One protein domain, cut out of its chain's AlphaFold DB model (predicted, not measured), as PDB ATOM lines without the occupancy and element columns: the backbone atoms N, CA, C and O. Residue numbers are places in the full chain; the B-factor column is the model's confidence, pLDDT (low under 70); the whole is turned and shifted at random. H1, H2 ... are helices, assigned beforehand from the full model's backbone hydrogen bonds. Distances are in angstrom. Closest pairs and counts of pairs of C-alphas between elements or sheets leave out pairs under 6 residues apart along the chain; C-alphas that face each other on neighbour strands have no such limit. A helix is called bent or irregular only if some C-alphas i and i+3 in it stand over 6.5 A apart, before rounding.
ATOM      1  N   ASP A  20       6.240  39.654  43.196       94.38
ATOM      2  CA  ASP A  20       5.065  39.848  44.047       94.38
ATOM      3  C   ASP A  20       4.468  41.252  43.896       94.38
ATOM      4  O   ASP A  20       3.246  41.400  43.905       94.38
ATOM      5  N   THR A  21       5.299  42.279  43.676       94.88
ATOM      6  CA  THR A  21       4.817  43.656  43.460       94.88
ATOM      7  C   THR A  21       3.979  43.731  42.186       94.88
ATOM      8  O   THR A  21       2.842  44.193  42.216       94.88
ATOM      9  N   MET A  22       4.499  43.200  41.076       95.44
ATOM     10  CA  MET A  22       3.772  43.171  39.801       95.44
ATOM     11  C   MET A  22       2.512  42.303  39.875       95.44
ATOM     12  O   MET A  22       1.479  42.669  39.317       95.44
ATOM     13  N   ALA A  23       2.577  41.170  40.581       96.06
ATOM     14  CA  ALA A  23       1.429  40.290  40.779       96.06
ATOM     15  C   ALA A  23       0.310  40.980  41.572       96.06
ATOM     16  O   ALA A  23      -0.858  40.843  41.220       96.06
ATOM     17  N   THR A  24       0.671  41.757  42.597       94.69
ATOM     18  CA  THR A  24      -0.278  42.528  43.412       94.69
ATOM     19  C   THR A  24      -0.959  43.612  42.584       94.69
ATOM     20  O   THR A  24      -2.177  43.748  42.647       94.69
ATOM     21  N   VAL A  25      -0.204  44.338  41.753       95.81
ATOM     22  CA  VAL A  25      -0.764  45.365  40.856       95.81
ATOM     23  C   VAL A  25      -1.754  44.750  39.861       95.81
ATOM     24  O   VAL A  25      -2.857  45.264  39.699       95.81
ATOM     25  N   LEU A  26      -1.398  43.622  39.237       95.88
ATOM     26  CA  LEU A  26      -2.293  42.904  38.320       95.88
ATOM     27  C   LEU A  26      -3.558  42.393  39.022       95.88
ATOM     28  O   LEU A  26      -4.653  42.514  38.473       95.88
ATOM     29  N   ALA A  27      -3.419  41.852  40.236       94.81
ATOM     30  CA  ALA A  27      -4.547  41.376  41.032       94.81
ATOM     31  C   ALA A  27      -5.489  42.521  41.436       94.81
ATOM     32  O   ALA A  27      -6.698  42.375  41.292       94.81
ATOM     33  N   ALA A  28      -4.945  43.672  41.845       94.50
ATOM     34  CA  ALA A  28      -5.722  44.863  42.196       94.50
ATOM     35  C   ALA A  28      -6.517  45.428  41.007       94.50
ATOM     36  O   ALA A  28      -7.625  45.920  41.187       94.50
ATOM     37  N   GLN A  29      -5.983  45.314  39.786       95.50
ATOM     38  CA  GLN A  29      -6.697  45.661  38.550       95.50
ATOM     39  C   GLN A  29      -7.687  44.573  38.098       95.50
ATOM     40  O   GLN A  29      -8.416  44.759  37.128       95.50
ATOM     41  N   GLY A  30      -7.681  43.404  38.741       94.00
ATOM     42  CA  GLY A  30      -8.499  42.258  38.356       94.00
ATOM     43  C   GLY A  30      -8.026  41.528  37.092       94.00
ATOM     44  O   GLY A  30      -8.709  40.593  36.657       94.00
ATOM     45  N   ILE A  31      -6.868  41.894  36.527       94.44
ATOM     46  CA  ILE A  31      -6.330  41.339  35.280       94.44
ATOM     47  C   ILE A  31      -5.580  40.035  35.568       94.44
ATOM     48  O   ILE A  31      -4.510  40.013  36.172       94.44
ATOM     49  N   THR A  32      -6.108  38.920  35.062       93.25
ATOM     50  CA  THR A  32      -5.517  37.581  35.248       93.25
ATOM     51  C   THR A  32      -4.810  37.030  34.009       93.25
ATOM     52  O   THR A  32      -4.382  35.873  34.001       93.25
ATOM     53  N   SER A  33      -4.730  37.811  32.933       95.12
ATOM     54  CA  SER A  33      -4.094  37.426  31.670       95.12
ATOM     55  C   SER A  33      -3.685  38.660  30.878       95.12
ATOM     56  O   SER A  33      -4.466  39.598  30.757       95.12
ATOM     57  N   ILE A  34      -2.486  38.631  30.302       96.44
ATOM     58  CA  ILE A  34      -1.951  39.716  29.476       96.44
ATOM     59  C   ILE A  34      -2.095  39.306  27.999       96.44
ATOM     60  O   ILE A  34      -1.629  38.216  27.642       96.44
ATOM     61  N   PRO A  35      -2.736  40.123  27.139       97.19
ATOM     62  CA  PRO A  35      -2.915  39.800  25.725       97.19
ATOM     63  C   PRO A  35      -1.588  39.843  24.956       97.19
ATOM     64  O   PRO A  35      -0.654  40.556  25.323       97.19
ATOM     65  N   ASN A  36      -1.508  39.114  23.837       97.00
ATOM     66  CA  ASN A  36      -0.280  39.050  23.033       97.00
ATOM     67  C   ASN A  36       0.141  40.416  22.461       97.00
ATOM     68  O   ASN A  36       1.330  40.691  22.312       97.00
ATOM     69  N   THR A  37      -0.831  41.292  22.199       98.06
ATOM     70  CA  THR A  37      -0.612  42.677  21.760       98.06
ATOM     71  C   THR A  37       0.193  43.485  22.778       98.06
ATOM     72  O   THR A  37       1.090  44.229  22.393       98.06
ATOM     73  N   ALA A  38      -0.048  43.284  24.077       97.50
ATOM     74  CA  ALA A  38       0.717  43.947  25.128       97.50
ATOM     75  C   ALA A  38       2.183  43.490  25.133       97.50
ATOM     76  O   ALA A  38       3.082  44.324  25.182       97.50
ATOM     77  N   TYR A  39       2.451  42.189  24.979       97.88
ATOM     78  CA  TYR A  39       3.827  41.691  24.871       97.88
ATOM     79  C   TYR A  39       4.545  42.188  23.606       97.88
ATOM     80  O   TYR A  39       5.749  42.443  23.652       97.88
ATOM     81  N   ALA A  40       3.824  42.355  22.493       97.69
ATOM     82  CA  ALA A  40       4.365  42.966  21.280       97.69
ATOM     83  C   ALA A  40       4.785  44.425  21.520       97.69
ATOM     84  O   ALA A  40       5.893  44.800  21.143       97.69
ATOM     85  N   MET A  41       3.963  45.213  22.224       98.00
ATOM     86  CA  MET A  41       4.311  46.588  22.608       98.00
ATOM     87  C   MET A  41       5.532  46.637  23.538       98.00
ATOM     88  O   MET A  41       6.437  47.433  23.310       98.00
ATOM     89  N   MET A  42       5.617  45.746  24.532       95.88
ATOM     90  CA  MET A  42       6.789  45.663  25.419       95.88
ATOM     91  C   MET A  42       8.073  45.328  24.651       95.88
ATOM     92  O   MET A  42       9.119  45.913  24.914       95.88
ATOM     93  N   SER A  43       7.988  44.419  23.675       96.56
ATOM     94  CA  SER A  43       9.113  44.049  22.808       96.56
ATOM     95  C   SER A  43       9.545  45.193  21.891       96.56
ATOM     96  O   SER A  43      10.741  45.427  21.745       96.56
ATOM     97  N   ALA A  44       8.590  45.943  21.333       96.38
ATOM     98  CA  ALA A  44       8.878  47.113  20.508       96.38
ATOM     99  C   ALA A  44       9.562  48.240  21.301       96.38
ATOM    100  O   ALA A  44      10.458  48.892  20.771       96.38
ATOM    101  N   LEU A  45       9.165  48.449  22.562       94.44
ATOM    102  CA  LEU A  45       9.754  49.467  23.437       94.44
ATOM    103  C   LEU A  45      11.146  49.083  23.950       94.44
ATOM    104  O   LEU A  45      12.026  49.934  24.021       94.44
ATOM    105  N   ASP A  46      11.347  47.816  24.318       90.94
ATOM    106  CA  ASP A  46      12.627  47.329  24.842       90.94
ATOM    107  C   ASP A  46      13.681  47.161  23.735       90.94
ATOM    108  O   ASP A  46      14.869  47.385  23.959       90.94
ATOM    109  N   GLY A  47      13.266  46.755  22.530       93.62
ATOM    110  CA  GLY A  47      14.137  46.609  21.361       93.62
ATOM    111  C   GLY A  47      15.204  45.507  21.461       93.62
ATOM    112  O   GLY A  47      15.911  45.267  20.484       93.62
ATOM    113  N   GLN A  48      15.337  44.826  22.606       93.69
ATOM    114  CA  GLN A  48      16.306  43.748  22.838       93.69
ATOM    115  C   GLN A  48      15.614  42.401  23.072       93.69
ATOM    116  O   GLN A  48      16.024  41.367  22.541       93.69
ATOM    117  N   ARG A  49      14.552  42.390  23.877       94.88
ATOM    118  CA  ARG A  49      13.807  41.191  24.258       94.88
ATOM    119  C   ARG A  49      12.675  40.917  23.281       94.88
ATOM    120  O   ARG A  49      11.936  41.809  22.870       94.88
ATOM    121  N   THR A  50      12.496  39.639  22.961       98.06
ATOM    122  CA  THR A  50      11.399  39.162  22.113       98.06
ATOM    123  C   THR A  50      10.104  38.993  22.905       98.06
ATOM    124  O   THR A  50      10.120  38.762  24.116       98.06
ATOM    125  N   VAL A  51       8.971  38.999  22.198       97.88
ATOM    126  CA  VAL A  51       7.630  38.705  22.744       97.88
ATOM    127  C   VAL A  51       7.620  37.423  23.583       97.88
ATOM    128  O   VAL A  51       7.109  37.413  24.701       97.88
ATOM    129  N   ASN A  52       8.241  36.346  23.088       97.75
ATOM    130  CA  ASN A  52       8.283  35.066  23.796       97.75
ATOM    131  C   ASN A  52       9.081  35.156  25.114       97.75
ATOM    132  O   ASN A  52       8.695  34.563  26.119       97.75
ATOM    133  N   SER A  53      10.163  35.945  25.144       97.12
ATOM    134  CA  SER A  53      10.933  36.182  26.372       97.12
ATOM    135  C   SER A  53      10.063  36.820  27.459       97.12
ATOM    136  O   SER A  53      10.031  36.330  28.590       97.12
ATOM    137  N   PHE A  54       9.280  37.843  27.101       97.12
ATOM    138  CA  PHE A  54       8.339  38.472  28.029       97.12
ATOM    139  C   PHE A  54       7.243  37.511  28.484       97.12
ATOM    140  O   PHE A  54       6.987  37.413  29.683       97.12
ATOM    141  N   GLN A  55       6.650  36.735  27.576       97.56
ATOM    142  CA  GLN A  55       5.648  35.733  27.953       97.56
ATOM    143  C   GLN A  55       6.174  34.780  29.035       97.56
ATOM    144  O   GLN A  55       5.480  34.505  30.013       97.56
ATOM    145  N   HIS A  56       7.410  34.296  28.901       97.75
ATOM    146  CA  HIS A  56       8.018  33.427  29.906       97.75
ATOM    147  C   HIS A  56       8.256  34.137  31.247       97.75
ATOM    148  O   HIS A  56       7.985  33.542  32.291       97.75
ATOM    149  N   GLN A  57       8.700  35.397  31.233       95.88
ATOM    150  CA  GLN A  57       8.929  36.191  32.448       95.88
ATOM    151  C   GLN A  57       7.631  36.516  33.202       95.88
ATOM    152  O   GLN A  57       7.620  36.512  34.432       95.88
ATOM    153  N   PHE A  58       6.527  36.742  32.486       96.94
ATOM    154  CA  PHE A  58       5.243  37.117  33.085       96.94
ATOM    155  C   PHE A  58       4.369  35.931  33.505       96.94
ATOM    156  O   PHE A  58       3.499  36.093  34.357       96.94
ATOM    157  N   ARG A  59       4.607  34.715  32.996       97.00
ATOM    158  CA  ARG A  59       3.890  33.500  33.438       97.00
ATOM    159  C   ARG A  59       3.819  33.324  34.964       97.00
ATOM    160  O   ARG A  59       2.713  33.122  35.468       97.00
ATOM    161  N   PRO A  60       4.932  33.384  35.721       97.44
ATOM    162  CA  PRO A  60       4.870  33.208  37.169       97.44
ATOM    163  C   PRO A  60       4.192  34.398  37.874       97.44
ATOM    164  O   PRO A  60       3.494  34.183  38.860       97.44
ATOM    165  N   VAL A  61       4.300  35.617  37.326       97.19
ATOM    166  CA  VAL A  61       3.581  36.808  37.822       97.19
ATOM    167  C   VAL A  61       2.070  36.600  37.713       97.19
ATOM    168  O   VAL A  61       1.341  36.787  38.681       97.19
ATOM    169  N   VAL A  62       1.596  36.142  36.551       97.31
ATOM    170  CA  VAL A  62       0.174  35.881  36.299       97.31
ATOM    171  C   VAL A  62      -0.357  34.760  37.192       97.31
ATOM    172  O   VAL A  62      -1.466  34.860  37.713       97.31
ATOM    173  N   LYS A  63       0.430  33.697  37.406       97.56
ATOM    174  CA  LYS A  63       0.062  32.629  38.345       97.56
ATOM    175  C   LYS A  63      -0.147  33.193  39.754       97.56
ATOM    176  O   LYS A  63      -1.175  32.922  40.364       97.56
ATOM    177  N   ARG A  64       0.785  34.022  40.228       96.12
ATOM    178  CA  ARG A  64       0.712  34.645  41.552       96.12
ATOM    179  C   ARG A  64      -0.449  35.634  41.673       96.12
ATOM    180  O   ARG A  64      -1.140  35.632  42.683       96.12
ATOM    181  N   ALA A  65      -0.715  36.418  40.631       96.12
ATOM    182  CA  ALA A  65      -1.846  37.343  40.597       96.12
ATOM    183  C   ALA A  65      -3.193  36.614  40.749       96.12
ATOM    184  O   ALA A  65      -4.071  37.090  41.461       96.12
ATOM    185  N   LYS A  66      -3.345  35.427  40.141       95.88
ATOM    186  CA  LYS A  66      -4.544  34.587  40.313       95.88
ATOM    187  C   LYS A  66      -4.702  34.074  41.744       95.88
ATOM    188  O   LYS A  66      -5.815  34.062  42.250       95.88
ATOM    189  N   GLU A  67      -3.608  33.666  42.385       94.50
ATOM    190  CA  GLU A  67      -3.622  33.243  43.793       94.50
ATOM    191  C   GLU A  67      -4.051  34.395  44.712       94.50
ATOM    192  O   GLU A  67      -4.899  34.199  45.576       94.50
ATOM    193  N   ILE A  68      -3.512  35.598  44.491       93.31
ATOM    194  CA  ILE A  68      -3.871  36.798  45.262       93.31
ATOM    195  C   ILE A  68      -5.340  37.158  45.036       93.31
ATOM    196  O   ILE A  68      -6.060  37.381  46.001       93.31
ATOM    197  N   LYS A  69      -5.807  37.154  43.783       93.19
ATOM    198  CA  LYS A  69      -7.212  37.430  43.461       93.19
ATOM    199  C   LYS A  69      -8.155  36.441  44.153       93.19
ATOM    200  O   LYS A  69      -9.089  36.863  44.814       93.19
ATOM    201  N   ALA A  70      -7.843  35.144  44.109       93.06
ATOM    202  CA  ALA A  70      -8.629  34.134  44.813       93.06
ATOM    203  C   ALA A  70      -8.670  34.366  46.336       93.06
ATOM    204  O   ALA A  70      -9.698  34.129  46.962       93.06
ATOM    205  N   GLN A  71      -7.575  34.844  46.941       90.12
ATOM    206  CA  GLN A  71      -7.546  35.206  48.363       90.12
ATOM    207  C   GLN A  71      -8.376  36.456  48.669       90.12
ATOM    208  O   GLN A  71      -9.031  36.495  49.707       90.12
ATOM    209  N   MET A  72      -8.362  37.447  47.773       90.31
ATOM    210  CA  MET A  72      -9.191  38.652  47.885       90.31
ATOM    211  C   MET A  72     -10.682  38.314  47.808       90.31
ATOM    212  O   MET A  72     -11.451  38.822  48.613       90.31
ATOM    213  N   ASP A  73     -11.066  37.417  46.900       90.25
ATOM    214  CA  ASP A  73     -12.459  36.995  46.711       90.25
ATOM    215  C   ASP A  73     -12.970  36.093  47.854       90.25
ATOM    216  O   ASP A  73     -14.174  35.952  48.045       90.25
ATOM    217  N   SER A  74     -12.073  35.459  48.620       86.56
ATOM    218  CA  SER A  74     -12.434  34.505  49.681       86.56
ATOM    219  C   SER A  74     -12.723  35.156  51.045       86.56
ATOM    220  O   SER A  74     -12.793  34.433  52.037       86.56
ATOM    221  N   ASP A  75     -12.824  36.491  51.138       73.56
ATOM    222  CA  ASP A  75     -13.026  37.271  52.382       73.56
ATOM    223  C   ASP A  75     -12.018  36.991  53.520       73.56
ATOM    224  O   ASP A  75     -12.135  37.510  54.630       73.56
TER     225      ASP A  75
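Overview. This is residues 20 to 75 of the 192 residues of an uncharacterized protein of Pseudovirgaria hyperparasitica (UniProt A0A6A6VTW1). One long kinked helix, H3, is the spine of a rod, and two short helices pack on it at separate places, H2 at its first residues and H1 farther along. The 56 printed residues hold three named helices, H1, H2, H3, and no named strand: all helix. The whole is only just loose, close to compact, with a radius of gyration of the C-alphas of 12.4 A and spans of 42 by 16 by 15 A.

Along the chain. Find C-alpha 20 at (5.065, 39.848, 44.047), where H1, residues 20 to 28, begins. H2 is residues 36 to 46, 15.4 A long. H3, residues 51 to 73, runs 31.3 A to C-alpha 73 at (-12.459, 36.995, 46.711). It has a kink of 38 degrees near residue 58 and is only just irregular: C-alphas 57 and 60 are 6.9 A apart.

Arrangement. With residues 61 to 69 alone, H3 touches H1 at a steep tilt of 62 degrees, the same way; the closest C-alphas, of Ala 23 and Ala 65, are 4.4 A apart. With residues 51 to 55 alone it touches H2 at a steep tilt of 57 degrees, opposite ways; the closest C-alphas, of Tyr 39 and Val 51, are 5.3 A apart. H1 and H2 are apart. Each O i to N i+4 pair is within hydrogen-bond range in H1 and H2, and 17 of 19 in H3.

Size, cuts and confidence. Look at Gly 47 and Asp 75, whose C-alphas are the farthest apart, 42.3 A. Residues 44 to 49, of which 44 to 46 belong to H2, stand free. The link H1 to H2 is short, H2 to H3 tight. The printed part has no cut, and no printed residue is under 70 in pLDDT.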